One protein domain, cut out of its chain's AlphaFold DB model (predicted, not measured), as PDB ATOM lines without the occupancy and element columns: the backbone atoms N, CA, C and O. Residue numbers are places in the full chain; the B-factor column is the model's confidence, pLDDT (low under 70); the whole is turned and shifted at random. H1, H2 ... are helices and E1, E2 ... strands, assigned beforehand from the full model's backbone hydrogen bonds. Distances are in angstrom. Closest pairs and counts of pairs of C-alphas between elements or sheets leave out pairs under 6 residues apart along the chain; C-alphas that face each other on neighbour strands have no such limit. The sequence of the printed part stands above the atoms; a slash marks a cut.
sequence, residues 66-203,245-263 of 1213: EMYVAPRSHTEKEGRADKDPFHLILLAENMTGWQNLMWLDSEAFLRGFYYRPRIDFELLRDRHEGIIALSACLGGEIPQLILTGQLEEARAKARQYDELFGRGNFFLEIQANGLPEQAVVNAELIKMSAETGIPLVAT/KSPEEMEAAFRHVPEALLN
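This is residues 66 to 203 and 245 to 263 of the 1213 residues of the protein "DNA-directed DNA polymerase" of Clostridiaceae bacterium (UniProt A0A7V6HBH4). A strongly twisted sheet of five strands, E1 to E5, runs through the domain, with H4 and H5 over one face at E4 and H1 over E1 and E2. H7 sits beside the edge strand E5 with H6 beyond it, and the loop of residues 70 to 85 lies at the opposite end. The printed part has 157 residues, with seven named helices and five named strands in the order E1 E2 H1 H2 E3 H3 H4 E4 H5 E5 H6 H7. The sheet runs E1 E2 E3 E4 E5 and is mixed, as is the class, helices and strands. The whole is compact, with a radius of gyration of the C-alphas of 15.5 A and spans of 43 by 37 by 29 A.

The strands are E1, residues 66 to 69, from C-alpha 66 at (167.262, 189.344, 150.458); E2, 86 to 92, 19.6 A; E3, 131 to 134; E4, 170 to 175, 15.9 A; and E5, 200 to 203. The helices are H1, 95 to 110, 22.4 A; H2, 121 to 126; H3, 141 to 147; H4, 151 to 165, 21.3 A; H5, 180 to 196, 24.5 A; H6, 247 to 253; and H7, 258 to 263, ending at C-alpha 263 at (174.182, 178.753, 136.681).

E1 and E2 form an antiparallel hairpin, N 69 to O 86 at 2.7 A. E2 and E3 are antiparallel, N 91 to O 132 at 2.8 A. E3 and E4 are parallel, N 171 to O 133 at 2.9 A, and so are E4 and E5, N 174 to O 201 at 2.9 A. E3, H3 H4, E4 and E4, H5, E5 are strand-helix-strand units, parallel neighbours joined through helices, with right-handed crossovers. H1, H4 and H5 make two layers with the sheet, helices on one face. H5 runs along E4 at 20 degrees on the local plane, height 8.0 A over the sheet; the closest C-alphas are those of Ile 174 and Asn 186, 5.3 A. H3 and H4, a helical hairpin, touch at Ile 142 and Ala 154, C-alphas 4.9 A apart. H2 is close to but not clearly touching H1, C-alphas of Leu 104 and Leu 123 at 7.1 A. H7 stands at the sheet's level, C-alphas of Val 201 and Ala 260 at 4.2 A; H6 only grazes the sheet. In each of the seven helices every O i to N i+4 pair is within hydrogen-bond range.

The C-alphas farthest apart are those of Glu 78 and Glu 248, 46.1 A. Residues 204 to 244 are cut out, with 9.5 A between C-alphas 203 and 245. The link E1 to E2 is long. No printed residue is under 70 in pLDDT.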
ATOM      1  N   GLU A  66     166.597 188.114 150.881       98.25
ATOM      2  CA  GLU A  66     167.262 189.344 150.458       98.25
ATOM      3  C   GLU A  66     167.603 190.166 151.703       98.25
ATOM      4  O   GLU A  66     166.748 190.822 152.291       98.25
ATOM      5  N   MET A  67     168.849 190.077 152.159       97.62
ATOM      6  CA  MET A  67     169.313 190.755 153.366       97.62
ATOM      7  C   MET A  67     169.630 192.223 153.096       97.62
ATOM      8  O   MET A  67     170.206 192.570 152.063       97.62
ATOM      9  N   TYR A  68     169.346 193.078 154.079       97.31
ATOM     10  CA  TYR A  68     169.813 194.459 154.071       97.31
ATOM     11  C   TYR A  68     171.223 194.549 154.665       97.31
ATOM     12  O   TYR A  68     171.432 194.200 155.824       97.31
ATOM     13  N   VAL A  69     172.189 195.068 153.914       96.31
ATOM     14  CA  VAL A  69     173.575 195.273 154.352       96.31
ATOM     15  C   VAL A  69     173.789 196.750 154.676       96.31
ATOM     16  O   VAL A  69     173.571 197.633 153.844       96.31
ATOM     17  N   ALA A  70     174.194 197.039 155.910       94.19
ATOM     18  CA  ALA A  70     174.508 198.388 156.350       94.19
ATOM     19  C   ALA A  70     175.750 198.927 155.608       94.19
ATOM     20  O   ALA A  70     176.729 198.196 155.467       94.19
ATOM     21  N   PRO A  71     175.768 200.211 155.197       89.00
ATOM     22  CA  PRO A  71     176.929 200.800 154.522       89.00
ATOM     23  C   PRO A  71     178.209 200.819 155.375       89.00
ATOM     24  O   PRO A  71     179.313 200.819 154.833       89.00
ATOM     25  N   ARG A  72     178.059 200.873 156.706       87.88
ATOM     26  CA  ARG A  72     179.155 200.905 157.687       87.88
ATOM     27  C   ARG A  72     179.064 199.731 158.659       87.88
ATOM     28  O   ARG A  72     179.661 198.690 158.414       87.88
ATOM     29  N   SER A  73     178.296 199.892 159.737       90.25
ATOM     30  CA  SER A  73     178.036 198.854 160.738       90.25
ATOM     31  C   SER A  73     176.539 198.701 160.975       90.25
ATOM     32  O   SER A  73     175.785 199.678 160.935       90.25
ATOM     33  N   HIS A  74     176.102 197.479 161.281       89.94
ATOM     34  CA  HIS A  74     174.705 197.203 161.617       89.94
ATOM     35  C   HIS A  74     174.248 197.910 162.908       89.94
ATOM     36  O   HIS A  74     173.060 198.211 163.060       89.94
ATOM     37  N   THR A  75     175.184 198.227 163.809       90.50
ATOM     38  CA  THR A  75     174.910 198.880 165.102       90.50
ATOM     39  C   THR A  75     174.857 200.409 165.029       90.50
ATOM     40  O   THR A  75     174.277 201.043 165.914       90.50
ATOM     41  N   GLU A  76     175.400 201.012 163.967       88.00
ATOM     42  CA  GLU A  76     175.398 202.464 163.766       88.00
ATOM     43  C   GLU A  76     174.035 202.958 163.245       88.00
ATOM     44  O   GLU A  76     173.390 202.339 162.387       88.00
ATOM     45  N   LYS A  77     173.567 204.080 163.811       86.25
ATOM     46  CA  LYS A  77     172.243 204.675 163.543       86.25
ATOM     47  C   LYS A  77     172.339 206.194 163.361       86.25
ATOM     48  O   LYS A  77     171.617 206.955 164.003       86.25
ATOM     49  N   GLU A  78     173.246 206.656 162.501       84.31
ATOM     50  CA  GLU A  78     173.451 208.080 162.230       84.31
ATOM     51  C   GLU A  78     172.731 208.534 160.952       84.31
ATOM     52  O   GLU A  78     173.220 208.384 159.829       84.31
ATOM     53  N   GLY A  79     171.580 209.188 161.137       78.62
ATOM     54  CA  GLY A  79     170.954 210.074 160.149       78.62
ATOM     55  C   GLY A  79     171.006 209.574 158.700       78.62
ATOM     56  O   GLY A  79     170.536 208.482 158.406       78.62
ATOM     57  N   ARG A  80     171.547 210.403 157.793       74.75
ATOM     58  CA  ARG A  80     171.605 210.148 156.340       74.75
ATOM     59  C   ARG A  80     172.633 209.082 155.937       74.75
ATOM     60  O   ARG A  80     172.481 208.517 154.864       74.75
ATOM     61  N   ALA A  81     173.658 208.832 156.751       75.69
ATOM     62  CA  ALA A  81     174.741 207.910 156.406       75.69
ATOM     63  C   ALA A  81     174.311 206.439 156.512       75.69
ATOM     64  O   ALA A  81     174.727 205.626 155.694       75.69
ATOM     65  N   ASP A  82     173.431 206.122 157.469       80.00
ATOM     66  CA  ASP A  82     173.007 204.740 157.741       80.00
ATOM     67  C   ASP A  82     171.533 204.476 157.396       80.00
ATOM     68  O   ASP A  82     170.995 203.408 157.701       80.00
ATOM     69  N   LYS A  83     170.851 205.461 156.800       79.50
ATOM     70  CA  LYS A  83     169.415 205.381 156.508       79.50
ATOM     71  C   LYS A  83     169.088 204.299 155.484       79.50
ATOM     72  O   LYS A  83     168.127 203.560 155.689       79.50
ATOM     73  N   ASP A  84     169.868 204.248 154.409       85.94
ATOM     74  CA  ASP A  84     169.560 203.483 153.207       85.94
ATOM     75  C   ASP A  84     170.547 202.302 153.098       85.94
ATOM     76  O   ASP A  84     171.703 202.506 152.722       85.94
ATOM     77  N   PRO A  85     170.150 201.083 153.514       92.56
ATOM     78  CA  PRO A  85     170.991 199.899 153.382       92.56
ATOM     79  C   PRO A  85     171.005 199.361 151.948       92.56
ATOM     80  O   PRO A  85     170.079 199.596 151.174       92.56
ATOM     81  N   PHE A  86     172.037 198.585 151.625       96.12
ATOM     82  CA  PHE A  86     172.143 197.858 150.362       96.12
ATOM     83  C   PHE A  86     171.437 196.508 150.431       96.12
ATOM     84  O   PHE A  86     171.204 195.985 151.517       96.12
ATOM     85  N   HIS A  87     171.123 195.922 149.281       97.19
ATOM     86  CA  HIS A  87     170.555 194.578 149.195       97.19
ATOM     87  C   HIS A  87     171.635 193.525 148.897       97.19
ATOM     88  O   HIS A  87     172.603 193.799 148.183       97.19
ATOM     89  N   LEU A  88     171.463 192.313 149.426       98.00
ATOM     90  CA  LEU A  88     172.302 191.150 149.133       98.00
ATOM     91  C   LEU A  88     171.462 189.870 149.215       98.00
ATOM     92  O   LEU A  88     170.861 189.591 150.252       98.00
ATOM     93  N   ILE A  89     171.442 189.064 148.153       98.44
ATOM     94  CA  ILE A  89     170.693 187.800 148.151       98.44
ATOM     95  C   ILE A  89     171.552 186.709 148.766       98.44
ATOM     96  O   ILE A  89     172.646 186.452 148.271       98.44
ATOM     97  N   LEU A  90     171.041 186.041 149.799       98.56
ATOM     98  CA  LEU A  90     171.678 184.889 150.432       98.56
ATOM     99  C   LEU A  90     170.789 183.653 150.277       98.56
ATOM    100  O   LEU A  90     169.613 183.679 150.636       98.56
ATOM    101  N   LEU A  91     171.359 182.561 149.776       98.69
ATOM    102  CA  LEU A  91     170.703 181.270 149.587       98.69
ATOM    103  C   LEU A  91     171.393 180.215 150.453       98.69
ATOM    104  O   LEU A  91     172.621 180.098 150.447       98.69
ATOM    105  N   ALA A  92     170.612 179.410 151.166       98.38
ATOM    106  CA  ALA A  92     171.139 178.303 151.951       98.38
ATOM    107  C   ALA A  92     171.494 177.118 151.036       98.38
ATOM    108  O   ALA A  92     170.614 176.459 150.477       98.38
ATOM    109  N   GLU A  93     172.790 176.820 150.898       98.19
ATOM    110  CA  GLU A  93     173.263 175.663 150.126       98.19
ATOM    111  C   GLU A  93     172.970 174.347 150.862       98.19
ATOM    112  O   GLU A  93     172.671 173.326 150.248       98.19
ATOM    113  N   ASN A  94     173.054 174.356 152.189       97.50
ATOM    114  CA  ASN A  94     172.915 173.178 153.042       97.50
ATOM    115  C   ASN A  94     172.404 173.574 154.440       97.50
ATOM    116  O   ASN A  94     172.100 174.741 154.695       97.50
ATOM    117  N   MET A  95     172.309 172.611 155.363       95.38
ATOM    118  CA  MET A  95     171.823 172.868 156.725       95.38
ATOM    119  C   MET A  95     172.680 173.870 157.514       95.38
ATOM    120  O   MET A  95     172.113 174.644 158.282       95.38
ATOM    121  N   THR A  96     174.002 173.906 157.307       96.44
ATOM    122  CA  THR A  96     174.881 174.920 157.920       96.44
ATOM    123  C   THR A  96     174.533 176.311 157.396       96.44
ATOM    124  O   THR A  96     174.341 177.238 158.180       96.44
ATOM    125  N   GLY A  97     174.353 176.439 156.078       97.00
ATOM    126  CA  GLY A  97     173.884 177.671 155.448       97.00
ATOM    127  C   GLY A  97     172.524 178.127 155.963       97.00
ATOM    128  O   GLY A  97     172.334 179.306 156.235       97.00
ATOM    129  N   TRP A  98     171.589 177.194 156.157       96.19
ATOM    130  CA  TRP A  98     170.267 177.487 156.715       96.19
ATOM    131  C   TRP A  98     170.344 178.006 158.156       96.19
ATOM    132  O   TRP A  98     169.706 179.004 158.487       96.19
ATOM    133  N   GLN A  99     171.165 177.381 159.004       94.88
ATOM    134  CA  GLN A  99     171.405 177.848 160.375       94.88
ATOM    135  C   GLN A  99     172.051 179.236 160.402       94.88
ATOM    136  O   GLN A  99     171.619 180.102 161.161       94.88
ATOM    137  N   ASN A 100     173.047 179.466 159.546       96.25
ATOM    138  CA  ASN A 100     173.702 180.765 159.425       96.25
ATOM    139  C   ASN A 100     172.732 181.842 158.916       96.25
ATOM    140  O   ASN A 100     172.737 182.951 159.440       96.25
ATOM    141  N   LEU A 101     171.853 181.507 157.965       96.38
ATOM    142  CA  LEU A 101     170.837 182.419 157.446       96.38
ATOM    143  C   LEU A 101     169.822 182.824 158.527       96.38
ATOM    144  O   LEU A 101     169.564 184.015 158.688       96.38
ATOM    145  N   MET A 102     169.299 181.863 159.303       95.62
ATOM    146  CA  MET A 102     168.405 182.151 160.437       95.62
ATOM    147  C   MET A 102     169.083 183.022 161.498       95.62
ATOM    148  O   MET A 102     168.450 183.914 162.065       95.62
ATOM    149  N   TRP A 103     170.368 182.780 161.768       95.38
ATOM    150  CA  TRP A 103     171.128 183.569 162.731       95.38
ATOM    151  C   TRP A 103     171.359 185.006 162.246       95.38
ATOM    152  O   TRP A 103     171.104 185.943 162.997       95.38
ATOM    153  N   LEU A 104     171.785 185.188 160.990       96.44
ATOM    154  CA  LEU A 104     172.006 186.507 160.387       96.44
ATOM    155  C   LEU A 104     170.724 187.344 160.390       96.44
ATOM    156  O   LEU A 104     170.750 188.498 160.811       96.44
ATOM    157  N   ASP A 105     169.605 186.740 159.984       96.62
ATOM    158  CA  ASP A 105     168.273 187.350 160.029       96.62
ATOM    159  C   ASP A 105     167.888 187.772 161.459       96.62
ATOM    160  O   ASP A 105     167.481 188.908 161.710       96.62
ATOM    161  N   SER A 106     168.111 186.884 162.431       95.94
ATOM    162  CA  SER A 106     167.830 187.160 163.843       95.94
ATOM    163  C   SER A 106     168.650 188.337 164.374       95.94
ATOM    164  O   SER A 106     168.097 189.257 164.978       95.94
ATOM    165  N   GLU A 107     169.962 188.364 164.133       94.69
ATOM    166  CA  GLU A 107     170.831 189.466 164.569       94.69
ATOM    167  C   GLU A 107     170.463 190.794 163.894       94.69
ATOM    168  O   GLU A 107     170.481 191.851 164.542       94.69
ATOM    169  N   ALA A 108     170.038 190.746 162.627       95.56
ATOM    170  CA  ALA A 108     169.564 191.914 161.893       95.56
ATOM    171  C   ALA A 108     168.374 192.594 162.593       95.56
ATOM    172  O   ALA A 108     168.307 193.824 162.645       95.56
ATOM    173  N   PHE A 109     167.464 191.816 163.187       94.81
ATOM    174  CA  PHE A 109     166.348 192.337 163.982       94.81
ATOM    175  C   PHE A 109     166.726 192.709 165.415       94.81
ATOM    176  O   PHE A 109     166.294 193.749 165.917       94.81
ATOM    177  N   LEU A 110     167.495 191.862 166.098       92.38
ATOM    178  CA  LEU A 110     167.773 192.031 167.524       92.38
ATOM    179  C   LEU A 110     168.738 193.190 167.794       92.38
ATOM    180  O   LEU A 110     168.576 193.900 168.789       92.38
ATOM    181  N   ARG A 111     169.726 193.393 166.913       91.88
ATOM    182  CA  ARG A 111     170.801 194.382 167.097       91.88
ATOM    183  C   ARG A 111     170.937 195.348 165.924       91.88
ATOM    184  O   ARG A 111     171.241 196.520 166.140       91.88
ATOM    185  N   GLY A 112     170.660 194.887 164.703       92.19
ATOM    186  CA  GLY A 112     170.860 195.649 163.465       92.19
ATOM    187  C   GLY A 112     169.723 196.589 163.039       92.19
ATOM    188  O   GLY A 112     169.859 197.336 162.061       92.19
ATOM    189  N   PHE A 113     168.588 196.564 163.746       92.12
ATOM    190  CA  PHE A 113     167.370 197.230 163.291       92.12
ATOM    191  C   PHE A 113     167.452 198.759 163.418       92.12
ATOM    192  O   PHE A 113     167.647 199.303 164.512       92.12
ATOM    193  N   TYR A 114     167.240 199.461 162.301       90.19
ATOM    194  CA  TYR A 114     167.040 200.917 162.264       90.19
ATOM    195  C   TYR A 114     165.689 201.258 161.622       90.19
ATOM    196  O   TYR A 114     164.680 201.286 162.318       90.19
ATOM    197  N   TYR A 115     165.642 201.444 160.299       88.94
ATOM    198  CA  TYR A 115     164.388 201.464 159.521       88.94
ATOM    199  C   TYR A 115     164.064 200.107 158.876       88.94
ATOM    200  O   TYR A 115     162.935 199.868 158.440       88.94
ATOM    201  N   ARG A 116     165.081 199.248 158.781       91.56
ATOM    202  CA  ARG A 116     165.073 197.882 158.254       91.56
ATOM    203  C   ARG A 116     165.992 197.015 159.132       91.56
ATOM    204  O   ARG A 116     166.870 197.591 159.791       91.56
ATOM    205  N   PRO A 117     165.806 195.685 159.167       94.00
ATOM    206  CA  PRO A 117     166.726 194.767 159.839       94.00
ATOM    207  C   PRO A 117     168.003 194.638 159.005       94.00
ATOM    208  O   PRO A 117     167.946 194.135 157.889       94.00
ATOM    209  N   ARG A 118     169.145 195.131 159.500       95.56
ATOM    210  CA  ARG A 118     170.393 195.196 158.715       95.56
ATOM    211  C   ARG A 118     171.483 194.315 159.310       95.56
ATOM    212  O   ARG A 118     171.640 194.286 160.524       95.56
ATOM    213  N   ILE A 119     172.281 193.695 158.456       96.69
ATOM    214  CA  ILE A 119     173.551 193.043 158.801       96.69
ATOM    215  C   ILE A 119     174.729 193.895 158.321       96.69
ATOM    216  O   ILE A 119     174.537 194.947 157.714       96.69
ATOM    217  N   ASP A 120     175.958 193.457 158.573       95.06
ATOM    218  CA  ASP A 120     177.157 194.057 157.993       95.06
ATOM    219  C   ASP A 120     178.167 192.991 157.548       95.06
ATOM    220  O   ASP A 120     177.946 191.784 157.670       95.06
ATOM    221  N   PHE A 121     179.282 193.457 156.987       94.25
ATOM    222  CA  PHE A 121     180.325 192.585 156.461       94.25
ATOM    223  C   PHE A 121     181.003 191.732 157.547       94.25
ATOM    224  O   PHE A 121     181.493 190.646 157.243       94.25
ATOM    225  N   GLU A 122     181.054 192.194 158.800       94.69
ATOM    226  CA  GLU A 122     181.660 191.430 159.896       94.69
ATOM    227  C   GLU A 122     180.776 190.248 160.288       94.69
ATOM    228  O   GLU A 122     181.267 189.122 160.343       94.69
ATOM    229  N   LEU A 123     179.466 190.469 160.427       95.62
ATOM    230  CA  LEU A 123     178.511 189.383 160.662       95.62
ATOM    231  C   LEU A 123     178.529 188.352 159.526       95.62
ATOM    232  O   LEU A 123     178.521 187.147 159.781       95.62
ATOM    233  N   LEU A 124     178.604 188.813 158.271       96.25
ATOM    234  CA  LEU A 124     178.758 187.918 157.122       96.25
ATOM    235  C   LEU A 124     180.069 187.127 157.204       96.25
ATOM    236  O   LEU A 124     180.062 185.923 156.966       96.25
ATOM    237  N   ARG A 125     181.183 187.762 157.591       95.88
ATOM    238  CA  ARG A 125     182.469 187.079 157.810       95.88
ATOM    239  C   ARG A 125     182.355 185.954 158.825       95.88
ATOM    240  O   ARG A 125     182.863 184.864 158.567       95.88
ATOM    241  N   ASP A 126     181.642 186.186 159.915       95.06
ATOM    242  CA  ASP A 126     181.478 185.194 160.973       95.06
ATOM    243  C   ASP A 126     180.571 184.022 160.555       95.06
ATOM    244  O   ASP A 126     180.721 182.917 161.076       95.06
ATOM    245  N   ARG A 127     179.638 184.236 159.613       95.44
ATOM    246  CA  ARG A 127     178.565 183.280 159.268       95.44
ATOM    247  C   ARG A 127     178.348 183.073 157.760       95.44
ATOM    248  O   ARG A 127     177.218 182.911 157.315       95.44
ATOM    249  N   HIS A 128     179.418 183.036 156.967       95.94
ATOM    250  CA  HIS A 128     179.349 182.831 155.509       95.94
ATOM    251  C   HIS A 128     179.269 181.355 155.074       95.94
ATOM    252  O   HIS A 128     178.913 181.068 153.931       95.94
ATOM    253  N   GLU A 129     179.632 180.402 155.940       97.44
ATOM    254  CA  GLU A 129     179.730 178.986 155.562       97.44
ATOM    255  C   GLU A 129     178.376 178.418 155.099       97.44
ATOM    256  O   GLU A 129     177.347 178.613 155.746       97.44
ATOM    257  N   GLY A 130     178.380 177.686 153.978       97.25
ATOM    258  CA  GLY A 130     177.181 177.056 153.419       97.25
ATOM    259  C   GLY A 130     176.186 178.029 152.776       97.25
ATOM    260  O   GLY A 130     175.064 177.622 152.472       97.25
ATOM    261  N   ILE A 131     176.564 179.294 152.571       98.25
ATOM    262  CA  ILE A 131     175.740 180.310 151.910       98.25
ATOM    263  C   ILE A 131     176.249 180.553 150.485       98.25
ATOM    264  O   ILE A 131     177.443 180.751 150.262       98.25
ATOM    265  N   ILE A 132     175.323 180.585 149.526       98.56
ATOM    266  CA  ILE A 132     175.557 181.118 148.180       98.56
ATOM    267  C   ILE A 132     174.978 182.532 148.130       98.56
ATOM    268  O   ILE A 132     173.810 182.723 148.462       98.56
ATOM    269  N   ALA A 133     175.770 183.512 147.708       98.38
ATOM    270  CA  ALA A 133     175.380 184.915 147.658       98.38
ATOM    271  C   ALA A 133     175.317 185.456 146.222       98.38
ATOM    272  O   ALA A 133     176.159 185.119 145.385       98.38
ATOM    273  N   LEU A 134     174.338 186.318 145.938       98.31
ATOM    274  CA  LEU A 134     174.189 187.013 144.654       98.31
ATOM    275  C   LEU A 134     174.262 188.531 144.876       98.31
ATOM    276  O   LEU A 134     173.816 189.028 145.911       98.31
ATOM    277  N   SER A 135     174.801 189.273 143.904       96.62
ATOM    278  CA  SER A 135     175.020 190.727 144.018       96.62
ATOM    279  C   SER A 135     173.751 191.598 144.101       96.62
ATOM    280  O   SER A 135     173.896 192.817 144.210       96.62
ATOM    281  N   ALA A 136     172.558 190.989 144.074       94.50
ATOM    282  CA  ALA A 136     171.230 191.590 144.226       94.50
ATOM    283  C   ALA A 136     170.766 192.492 143.065       94.50
ATOM    284  O   ALA A 136     171.409 192.598 142.015       94.50
ATOM    285  N   CYS A 137     169.592 193.104 143.265       93.25
ATOM    286  CA  CYS A 137     168.933 194.035 142.349       93.25
ATOM    287  C   CYS A 137     169.644 195.401 142.303       93.25
ATOM    288  O   CYS A 137     170.724 195.587 142.860       93.25
ATOM    289  N   LEU A 138     169.030 196.412 141.678       94.62
ATOM    290  CA  LEU A 138     169.577 197.779 141.651       94.62
ATOM    291  C   LEU A 138     169.838 198.375 143.047       94.62
ATOM    292  O   LEU A 138     170.643 199.297 143.156       94.62
ATOM    293  N   GLY A 139     169.199 197.863 144.104       93.56
ATOM    294  CA  GLY A 139     169.471 198.229 145.499       93.56
ATOM    295  C   GLY A 139     170.760 197.629 146.081       93.56
ATOM    296  O   GLY A 139     171.151 197.986 147.191       93.56
ATOM    297  N   GLY A 140     171.437 196.730 145.365       95.56
ATOM    298  CA  GLY A 140     172.684 196.111 145.804       95.56
ATOM    299  C   GLY A 140     173.874 197.072 145.813       95.56
ATOM    300  O   GLY A 140     173.941 198.029 145.042       95.56
ATOM    301  N   GLU A 141     174.864 196.785 146.660       95.69
ATOM    302  CA  GLU A 141     176.048 197.642 146.840       95.69
ATOM    303  C   GLU A 141     176.855 197.788 145.536       95.69
ATOM    304  O   GLU A 141     177.215 198.894 145.135       95.69
ATOM    305  N   ILE A 142     177.086 196.681 144.823       97.06
ATOM    306  CA  ILE A 142     177.826 196.679 143.550       97.06
ATOM    307  C   ILE A 142     177.035 197.416 142.446       97.06
ATOM    308  O   ILE A 142     177.610 198.314 141.824       97.06
ATOM    309  N   PRO A 143     175.738 197.118 142.202       96.75
ATOM    310  CA  PRO A 143     174.898 197.905 141.295       96.75
ATOM    311  C   PRO A 143     174.883 199.413 141.588       96.75
ATOM    312  O   PRO A 143     175.047 200.209 140.662       96.75
ATOM    313  N   GLN A 144     174.764 199.826 142.855       96.06
ATOM    314  CA  GLN A 144     174.782 201.243 143.243       96.06
ATOM    315  C   GLN A 144     176.123 201.925 142.941       96.06
ATOM    316  O   GLN A 144     176.157 203.052 142.432       96.06
ATOM    317  N   LEU A 145     177.246 201.242 143.182       96.38
ATOM    318  CA  LEU A 145     178.572 201.750 142.816       96.38
ATOM    319  C   LEU A 145     178.721 201.897 141.294       96.38
ATOM    320  O   LEU A 145     179.289 202.884 140.824       96.38
ATOM    321  N   ILE A 146     178.151 200.978 140.507       96.81
ATOM    322  CA  ILE A 146     178.133 201.083 139.039       96.81
ATOM    323  C   ILE A 146     177.311 202.297 138.588       96.81
ATOM    324  O   ILE A 146     177.797 203.098 137.788       96.81
ATOM    325  N   LEU A 147     176.100 202.474 139.126       95.56
ATOM    326  CA  LEU A 147     175.214 203.590 138.769       95.56
ATOM    327  C   LEU A 147     175.792 204.959 139.145       95.56
ATOM    328  O   LEU A 147     175.564 205.942 138.443       95.56
ATOM    329  N   THR A 148     176.577 205.025 140.221       94.94
ATOM    330  CA  THR A 148     177.269 206.251 140.652       94.94
ATOM    331  C   THR A 148     178.618 206.470 139.952       94.94
ATOM    332  O   THR A 148     179.282 207.475 140.199       94.94
ATOM    333  N   GLY A 149     179.017 205.573 139.039       94.69
ATOM    334  CA  GLY A 149     180.237 205.686 138.232       94.69
ATOM    335  C   GLY A 149     181.526 205.239 138.936       94.69
ATOM    336  O   GLY A 149     182.618 205.439 138.402       94.69
ATOM    337  N   GLN A 150     181.425 204.613 140.109       95.94
ATOM    338  CA  GLN A 150     182.543 204.172 140.949       95.94
ATOM    339  C   GLN A 150     182.970 202.734 140.599       95.94
ATOM    340  O   GLN A 150     182.950 201.824 141.426       95.94
ATOM    341  N   LEU A 151     183.356 202.514 139.337       95.31
ATOM    342  CA  LEU A 151     183.568 201.167 138.785       95.31
ATOM    343  C   LEU A 151     184.698 200.376 139.464       95.31
ATOM    344  O   LEU A 151     184.565 199.172 139.675       95.31
ATOM    345  N   GLU A 152     185.803 201.030 139.827       95.38
ATOM    346  CA  GLU A 152     186.914 200.360 140.522       95.38
ATOM    347  C   GLU A 152     186.527 199.914 141.934       95.38
ATOM    348  O   GLU A 152     186.904 198.824 142.364       95.38
ATOM    349  N   GLU A 153     185.722 200.711 142.639       95.75
ATOM    350  CA  GLU A 153     185.189 200.333 143.948       95.75
ATOM    351  C   GLU A 153     184.192 199.180 143.821       95.75
ATOM    352  O   GLU A 153     184.253 198.236 144.607       95.75
ATOM    353  N   ALA A 154     183.350 199.187 142.780       96.19
ATOM    354  CA  ALA A 154     182.447 198.079 142.477       96.19
ATOM    355  C   ALA A 154     183.220 196.763 142.256       96.19
ATOM    356  O   ALA A 154     182.865 195.729 142.824       96.19
ATOM    357  N   ARG A 155     184.328 196.803 141.497       96.00
ATOM    358  CA  ARG A 155     185.229 195.649 141.292       96.00
ATOM    359  C   ARG A 155     185.884 195.193 142.594       96.00
ATOM    360  O   ARG A 155     185.958 193.992 142.851       96.00
ATOM    361  N   ALA A 156     186.382 196.131 143.400       96.38
ATOM    362  CA  ALA A 156     187.003 195.823 144.685       96.38
ATOM    363  C   ALA A 156     186.002 195.145 145.629       96.38
ATOM    364  O   ALA A 156     186.327 194.134 146.249       96.38
ATOM    365  N   LYS A 157     184.763 195.645 145.664       95.88
ATOM    366  CA  LYS A 157     183.682 195.079 146.466       95.88
ATOM    367  C   LYS A 157     183.263 193.687 145.990       95.88
ATOM    368  O   LYS A 157     183.110 192.789 146.809       95.88
ATOM    369  N   ALA A 158     183.160 193.474 144.679       96.69
ATOM    370  CA  ALA A 158     182.880 192.154 144.113       96.69
ATOM    371  C   ALA A 158     183.945 191.116 144.499       96.69
ATOM    372  O   ALA A 158     183.599 190.010 144.906       96.69
ATOM    373  N   ARG A 159     185.236 191.480 144.442       96.81
ATOM    374  CA  ARG A 159     186.326 190.608 144.916       96.81
ATOM    375  C   ARG A 159     186.244 190.355 146.414       96.81
ATOM    376  O   ARG A 159     186.453 189.229 146.836       96.81
ATOM    377  N   GLN A 160     185.901 191.376 147.196       96.50
ATOM    378  CA  GLN A 160     185.733 191.245 148.639       96.50
ATOM    379  C   GLN A 160     184.637 190.220 148.993       96.50
ATOM    380  O   GLN A 160     184.833 189.412 149.899       96.50
ATOM    381  N   TYR A 161     183.506 190.223 148.276       97.06
ATOM    382  CA  TYR A 161     182.453 189.220 148.460       97.06
ATOM    383  C   TYR A 161     182.849 187.830 147.932       97.06
ATOM    384  O   TYR A 161     182.581 186.841 148.611       97.06
ATOM    385  N   ASP A 162     183.526 187.730 146.784       97.19
ATOM    386  CA  ASP A 162     184.020 186.441 146.258       97.19
ATOM    387  C   ASP A 162     185.064 185.795 147.183       97.19
ATOM    388  O   ASP A 162     185.019 184.591 147.434       97.19
ATOM    389  N   GLU A 163     185.966 186.595 147.757       96.69
ATOM    390  CA  GLU A 163     186.927 186.143 148.769       96.69
ATOM    391  C   GLU A 163     186.230 185.680 150.051       96.69
ATOM    392  O   GLU A 163     186.657 184.694 150.650       96.69
ATOM    393  N   LEU A 164     185.159 186.368 150.458       96.88
ATOM    394  CA  LEU A 164     184.403 186.042 151.664       96.88
ATOM    395  C   LEU A 164     183.631 184.725 151.532       96.88
ATOM    396  O   LEU A 164     183.802 183.833 152.353       96.88
ATOM    397  N   PHE A 165     182.764 184.603 150.526       96.31
ATOM    398  CA  PHE A 165     181.927 183.407 150.363       96.31
ATOM    399  C   PHE A 165     182.705 182.231 149.762       96.31
ATOM    400  O   PHE A 165     182.297 181.074 149.887       96.31
ATOM    401  N   GLY A 166     183.844 182.515 149.132       92.25
ATOM    402  CA  GLY A 166     184.661 181.548 148.427       92.25
ATOM    403  C   GLY A 166     184.257 181.423 146.961       92.25
ATOM    404  O   GLY A 166     183.096 181.571 146.568       92.25
ATOM    405  N   ARG A 167     185.249 181.106 146.129       90.69
ATOM    406  CA  ARG A 167     185.076 181.076 144.679       90.69
ATOM    407  C   ARG A 167     183.994 180.083 144.256       90.69
ATOM    408  O   ARG A 167     184.088 178.890 144.538       90.69
ATOM    409  N   GLY A 168     183.012 180.579 143.505       90.88
ATOM    410  CA  GLY A 168     181.854 179.797 143.064       90.88
ATOM    411  C   GLY A 168     180.682 179.784 144.053       90.88
ATOM    412  O   GLY A 168     179.681 179.128 143.765       90.88
ATOM    413  N   ASN A 169     180.781 180.507 145.171       96.50
ATOM    414  CA  ASN A 169     179.682 180.756 146.109       96.50
ATOM    415  C   ASN A 169     179.176 182.200 146.047       96.50
ATOM    416  O   ASN A 169     178.113 182.478 146.585       96.50
ATOM    417  N   PHE A 170     179.888 183.100 145.367       98.25
ATOM    418  CA  PHE A 170     179.406 184.436 145.034       98.25
ATOM    419  C   PHE A 170     179.156 184.557 143.526       98.25
ATOM    420  O   PHE A 170     179.975 184.111 142.717       98.25
ATOM    421  N   PHE A 171     178.022 185.149 143.148       98.50
ATOM    422  CA  PHE A 171     177.622 185.339 141.756       98.50
ATOM    423  C   PHE A 171     177.238 186.795 141.483       98.50
ATOM    424  O   PHE A 171     176.544 187.436 142.274       98.50
ATOM    425  N   LEU A 172     177.644 187.302 140.319       98.38
ATOM    426  CA  LEU A 172     177.172 188.586 139.810       98.38
ATOM    427  C   LEU A 172     175.788 188.391 139.179       98.38
ATOM    428  O   LEU A 172     175.625 187.650 138.207       98.38
ATOM    429  N   GLU A 173     174.786 189.034 139.759       98.25
ATOM    430  CA  GLU A 173     173.384 188.882 139.393       98.25
ATOM    431  C   GLU A 173     172.998 189.824 138.251       98.25
ATOM    432  O   GLU A 173     173.156 191.039 138.349       98.25
ATOM    433  N   ILE A 174     172.464 189.263 137.166       98.06
ATOM    434  CA  ILE A 174     171.927 190.019 136.032       98.06
ATOM    435  C   ILE A 174     170.421 189.782 135.908       98.06
ATOM    436  O   ILE A 174     169.954 188.644 135.958       98.06
ATOM    437  N   GLN A 175     169.654 190.860 135.720       96.69
ATOM    438  CA  GLN A 175     168.188 190.817 135.782       96.69
ATOM    439  C   GLN A 175     167.517 191.239 134.475       96.69
ATOM    440  O   GLN A 175     167.976 192.160 133.797       96.69
ATOM    441  N   ALA A 176     166.410 190.578 134.126       93.06
ATOM    442  CA  ALA A 176     165.598 190.878 132.940       93.06
ATOM    443  C   ALA A 176     164.354 191.732 133.262       93.06
ATOM    444  O   ALA A 176     163.286 191.528 132.681       93.06
ATOM    445  N   ASN A 177     164.486 192.714 134.158       91.81
ATOM    446  CA  ASN A 177     163.376 193.536 134.666       91.81
ATOM    447  C   ASN A 177     162.927 194.680 133.726       91.81
ATOM    448  O   ASN A 177     161.988 195.406 134.038       91.81
ATOM    449  N   GLY A 178     163.572 194.857 132.570       90.19
ATOM    450  CA  GLY A 178     163.189 195.863 131.571       90.19
ATOM    451  C   GLY A 178     163.548 197.315 131.914       90.19
ATOM    452  O   GLY A 178     163.212 198.203 131.131       90.19
ATOM    453  N   LEU A 179     164.243 197.574 133.028       93.12
ATOM    454  CA  LEU A 179     164.651 198.924 133.421       93.12
ATOM    455  C   LEU A 179     165.907 199.390 132.652       93.12
ATOM    456  O   LEU A 179     166.854 198.610 132.493       93.12
ATOM    457  N   PRO A 180     165.974 200.659 132.199       93.38
ATOM    458  CA  PRO A 180     167.164 201.209 131.541       93.38
ATOM    459  C   PRO A 180     168.430 201.142 132.407       93.38
ATOM    460  O   PRO A 180     169.502 200.785 131.919       93.38
ATOM    461  N   GLU A 181     168.302 201.438 133.698       94.44
ATOM    462  CA  GLU A 181     169.375 201.381 134.692       94.44
ATOM    463  C   GLU A 181     169.915 199.954 134.831       94.44
ATOM    464  O   GLU A 181     171.129 199.749 134.886       94.44
ATOM    465  N   GLN A 182     169.029 198.954 134.786       95.25
ATOM    466  CA  GLN A 182     169.421 197.547 134.820       95.25
ATOM    467  C   GLN A 182     170.244 197.156 133.595       95.25
ATOM    468  O   GLN A 182     171.199 196.396 133.723       95.25
ATOM    469  N   ALA A 183     169.928 197.680 132.408       94.38
ATOM    470  CA  ALA A 183     170.714 197.396 131.208       94.38
ATOM    471  C   ALA A 183     172.156 197.922 131.328       94.38
ATOM    472  O   ALA A 183     173.093 197.243 130.899       94.38
ATOM    473  N   VAL A 184     172.342 199.095 131.948       96.12
ATOM    474  CA  VAL A 184     173.670 199.661 132.241       96.12
ATOM    475  C   VAL A 184     174.425 198.773 133.228       96.12
ATOM    476  O   VAL A 184     175.566 198.392 132.957       96.12
ATOM    477  N   VAL A 185     173.780 198.398 134.336       97.25
ATOM    478  CA  VAL A 185     174.378 197.535 135.366       97.25
ATOM    479  C   VAL A 185     174.730 196.160 134.795       97.25
ATOM    480  O   VAL A 185     175.877 195.737 134.916       97.25
ATOM    481  N   ASN A 186     173.810 195.494 134.089       97.31
ATOM    482  CA  ASN A 186     174.044 194.184 133.472       97.31
ATOM    483  C   ASN A 186     175.255 194.205 132.530       97.31
ATOM    484  O   ASN A 186     176.095 193.307 132.586       97.31
ATOM    485  N   ALA A 187     175.367 195.228 131.674       96.50
ATOM    486  CA  ALA A 187     176.478 195.340 130.733       96.50
ATOM    487  C   ALA A 187     177.833 195.440 131.447       96.50
ATOM    488  O   ALA A 187     178.822 194.881 130.966       96.50
ATOM    489  N   GLU A 188     177.890 196.133 132.584       97.38
ATOM    490  CA  GLU A 188     179.124 196.267 133.354       97.38
ATOM    491  C   GLU A 188     179.422 195.033 134.212       97.38
ATOM    492  O   GLU A 188     180.573 194.606 134.268       97.38
ATOM    493  N   LEU A 189     178.404 194.384 134.784       97.56
ATOM    494  CA  LEU A 189     178.562 193.111 135.493       97.56
ATOM    495  C   LEU A 189     179.093 192.002 134.574       97.56
ATOM    496  O   LEU A 189     179.953 191.225 134.986       97.56
ATOM    497  N   ILE A 190     178.663 191.960 133.307       97.19
ATOM    498  CA  ILE A 190     179.182 191.002 132.316       97.19
ATOM    499  C   ILE A 190     180.682 191.221 132.065       97.19
ATOM    500  O   ILE A 190     181.450 190.258 132.024       97.19
ATOM    501  N   LYS A 191     181.129 192.479 131.937       96.69
ATOM    502  CA  LYS A 191     182.564 192.786 131.804       96.69
ATOM    503  C   LYS A 191     183.327 192.431 133.076       96.69
ATOM    504  O   LYS A 191     184.379 191.804 133.001       96.69
ATOM    505  N   MET A 192     182.773 192.786 134.234       96.19
ATOM    506  CA  MET A 192     183.364 192.496 135.537       96.19
ATOM    507  C   MET A 192     183.548 190.990 135.749       96.19
ATOM    508  O   MET A 192     184.602 190.576 136.226       96.19
ATOM    509  N   SER A 193     182.580 190.167 135.341       96.62
ATOM    510  CA  SER A 193     182.690 188.703 135.341       96.62
ATOM    511  C   SER A 193     183.887 188.225 134.514       96.62
ATOM    512  O   SER A 193     184.726 187.477 135.017       96.62
ATOM    513  N   ALA A 194     184.048 188.730 133.284       95.00
ATOM    514  CA  ALA A 194     185.174 188.366 132.421       95.00
ATOM    515  C   ALA A 194     186.544 188.783 132.997       95.00
ATOM    516  O   ALA A 194     187.538 188.084 132.796       95.00
ATOM    517  N   GLU A 195     186.609 189.906 133.718       94.69
ATOM    518  CA  GLU A 195     187.841 190.443 134.315       94.69
ATOM    519  C   GLU A 195     188.226 189.765 135.637       94.69
ATOM    520  O   GLU A 195     189.405 189.519 135.899       94.69
ATOM    521  N   THR A 196     187.244 189.503 136.498       93.69
ATOM    522  CA  THR A 196     187.455 188.966 137.855       93.69
ATOM    523  C   THR A 196     187.392 187.441 137.896       93.69
ATOM    524  O   THR A 196     187.998 186.818 138.766       93.69
ATOM    525  N   GLY A 197     186.692 186.827 136.940       94.38
ATOM    526  CA  GLY A 197     186.394 185.401 136.923       94.38
ATOM    527  C   GLY A 197     185.276 184.982 137.884       94.38
ATOM    528  O   GLY A 197     185.159 183.779 138.138       94.38
ATOM    529  N   ILE A 198     184.504 185.938 138.422       97.50
ATOM    530  CA  ILE A 198     183.306 185.694 139.240       97.50
ATOM    531  C   ILE A 198     182.146 185.316 138.302       97.50
ATOM    532  O   ILE A 198     181.880 186.053 137.353       97.50
ATOM    533  N   PRO A 199     181.451 184.188 138.524       97.50
ATOM    534  CA  PRO A 199     180.394 183.721 137.630       97.50
ATOM    535  C   PRO A 199     179.143 184.617 137.646       97.50
ATOM    536  O   PRO A 199     178.803 185.223 138.660       97.50
ATOM    537  N   LEU A 200     178.418 184.645 136.524       97.88
ATOM    538  CA  LEU A 200     177.136 185.350 136.383       97.88
ATOM    539  C   LEU A 200     175.955 184.440 136.732       97.88
ATOM    540  O   LEU A 200     176.015 183.232 136.498       97.88
ATOM    541  N   VAL A 201     174.852 185.013 137.203       98.19
ATOM    542  CA  VAL A 201     173.577 184.308 137.409       98.19
ATOM    543  C   VAL A 201     172.414 185.176 136.934       98.19
ATOM    544  O   VAL A 201     172.408 186.381 137.163       98.19
ATOM    545  N   ALA A 202     171.450 184.572 136.239       97.81
ATOM    546  CA  ALA A 202     170.284 185.277 135.716       97.81
ATOM    547  C   ALA A 202     169.077 185.155 136.658       97.81
ATOM    548  O   ALA A 202     168.715 184.052 137.061       97.81
ATOM    549  N   THR A 203     168.414 186.269 136.959       97.50
ATOM    550  CA  THR A 203     167.192 186.323 137.784       97.50
ATOM    551  C   THR A 203     166.207 187.364 137.225       97.50
ATOM    552  O   THR A 203     166.452 187.973 136.177       97.50
ATOM    553  N   LYS A 245     158.626 184.715 135.024       97.12
ATOM    554  CA  LYS A 245     158.830 184.444 133.594       97.12
ATOM    555  C   LYS A 245     159.022 182.961 133.298       97.12
ATOM    556  O   LYS A 245     159.571 182.226 134.125       97.12
ATOM    557  N   SER A 246     158.622 182.537 132.102       97.00
ATOM    558  CA  SER A 246     158.916 181.197 131.599       97.00
ATOM    559  C   SER A 246     160.408 181.036 131.267       97.00
ATOM    560  O   SER A 246     161.094 182.027 130.979       97.00
ATOM    561  N   PRO A 247     160.933 179.796 131.254       96.44
ATOM    562  CA  PRO A 247     162.300 179.534 130.810       96.44
ATOM    563  C   PRO A 247     162.605 180.098 129.413       96.44
ATOM    564  O   PRO A 247     163.703 180.594 129.180       96.44
ATOM    565  N   GLU A 248     161.637 180.075 128.492       96.00
ATOM    566  CA  GLU A 248     161.781 180.602 127.129       96.00
ATOM    567  C   GLU A 248     161.907 182.130 127.100       96.00
ATOM    568  O   GLU A 248     162.696 182.671 126.323       96.00
ATOM    569  N   GLU A 249     161.150 182.838 127.944       96.31
ATOM    570  CA  GLU A 249     161.249 184.296 128.081       96.31
ATOM    571  C   GLU A 249     162.623 184.700 128.633       96.31
ATOM    572  O   GLU A 249     163.264 185.618 128.112       96.31
ATOM    573  N   MET A 250     163.112 183.974 129.642       96.88
ATOM    574  CA  MET A 250     164.440 184.193 130.224       96.88
ATOM    575  C   MET A 250     165.567 183.840 129.243       96.88
ATOM    576  O   MET A 250     166.540 184.587 129.122       96.88
ATOM    577  N   GLU A 251     165.416 182.759 128.474       95.44
ATOM    578  CA  GLU A 251     166.334 182.380 127.394       95.44
ATOM    579  C   GLU A 251     166.395 183.447 126.295       95.44
ATOM    580  O   GLU A 251     167.473 183.775 125.791       95.44
ATOM    581  N   ALA A 252     165.254 184.041 125.939       95.44
ATOM    582  CA  ALA A 252     165.211 185.139 124.983       95.44
ATOM    583  C   ALA A 252     165.946 186.385 125.506       95.44
ATOM    584  O   ALA A 252     166.725 186.978 124.755       95.44
ATOM    585  N   ALA A 253     165.752 186.746 126.780       94.50
ATOM    586  CA  ALA A 253     166.392 187.907 127.402       94.50
ATOM    587  C   ALA A 253     167.921 187.752 127.525       94.50
ATOM    588  O   ALA A 253     168.670 188.687 127.230       94.50
ATOM    589  N   PHE A 254     168.400 186.557 127.882       95.38
ATOM    590  CA  PHE A 254     169.819 186.288 128.154       95.38
ATOM    591  C   PHE A 254     170.519 185.430 127.094       95.38
ATOM    592  O   PHE A 254     171.573 184.856 127.353       95.38
ATOM    593  N   ARG A 255     170.011 185.400 125.855       93.69
ATOM    594  CA  ARG A 255     170.611 184.635 124.739       93.69
ATOM    595  C   ARG A 255     172.102 184.924 124.508       93.69
ATOM    596  O   ARG A 255     172.826 184.077 123.995       93.69
ATOM    597  N   HIS A 256     172.548 186.127 124.851       93.50
ATOM    598  CA  HIS A 256     173.932 186.575 124.710       93.50
ATOM    599  C   HIS A 256     174.855 186.089 125.846       93.50
ATOM    600  O   HIS A 256     176.070 186.133 125.678       93.50
ATOM    601  N   VAL A 257     174.299 185.593 126.960       94.81
ATOM    602  CA  VAL A 257     175.020 185.051 128.129       94.81
ATOM    603  C   VAL A 257     174.300 183.791 128.654       94.81
ATOM    604  O   VAL A 257     173.750 183.783 129.757       94.81
ATOM    605  N   PRO A 258     174.275 182.686 127.882       93.62
ATOM    606  CA  PRO A 258     173.534 181.477 128.262       93.62
ATOM    607  C   PRO A 258     174.069 180.810 129.540       93.62
ATOM    608  O   PRO A 258     173.343 180.088 130.221       93.62
ATOM    609  N   GLU A 259     175.332 181.055 129.895       93.81
ATOM    610  CA  GLU A 259     175.948 180.565 131.133       93.81
ATOM    611  C   GLU A 259     175.261 181.079 132.404       93.81
ATOM    612  O   GLU A 259     175.181 180.332 133.377       93.81
ATOM    613  N   ALA A 260     174.708 182.299 132.385       96.06
ATOM    614  CA  ALA A 260     174.011 182.874 133.534       96.06
ATOM    615  C   ALA A 260     172.714 182.113 133.852       96.06
ATOM    616  O   ALA A 260     172.390 181.911 135.020       96.06
ATOM    617  N   LEU A 261     172.021 181.625 132.815       95.94
ATOM    618  CA  LEU A 261     170.850 180.752 132.944       95.94
ATOM    619  C   LEU A 261     171.257 179.355 133.427       95.94
ATOM    620  O   LEU A 261     170.644 178.804 134.326       95.94
ATOM    621  N   LEU A 262     172.335 178.778 132.886       95.44
ATOM    622  CA  LEU A 262     172.815 177.464 133.343       95.44
ATOM    623  C   LEU A 262     173.263 177.479 134.809       95.44
ATOM    624  O   LEU A 262     173.155 176.466 135.502       95.44
ATOM    625  N   ASN A 263     173.782 178.610 135.289       97.31
ATOM    626  CA  ASN A 263     174.182 178.753 136.681       97.31
ATOM    627  C   ASN A 263     172.985 178.748 137.642       97.31
ATOM    628  O   ASN A 263     173.172 178.291 138.768       97.31
TER     629      ASN A 263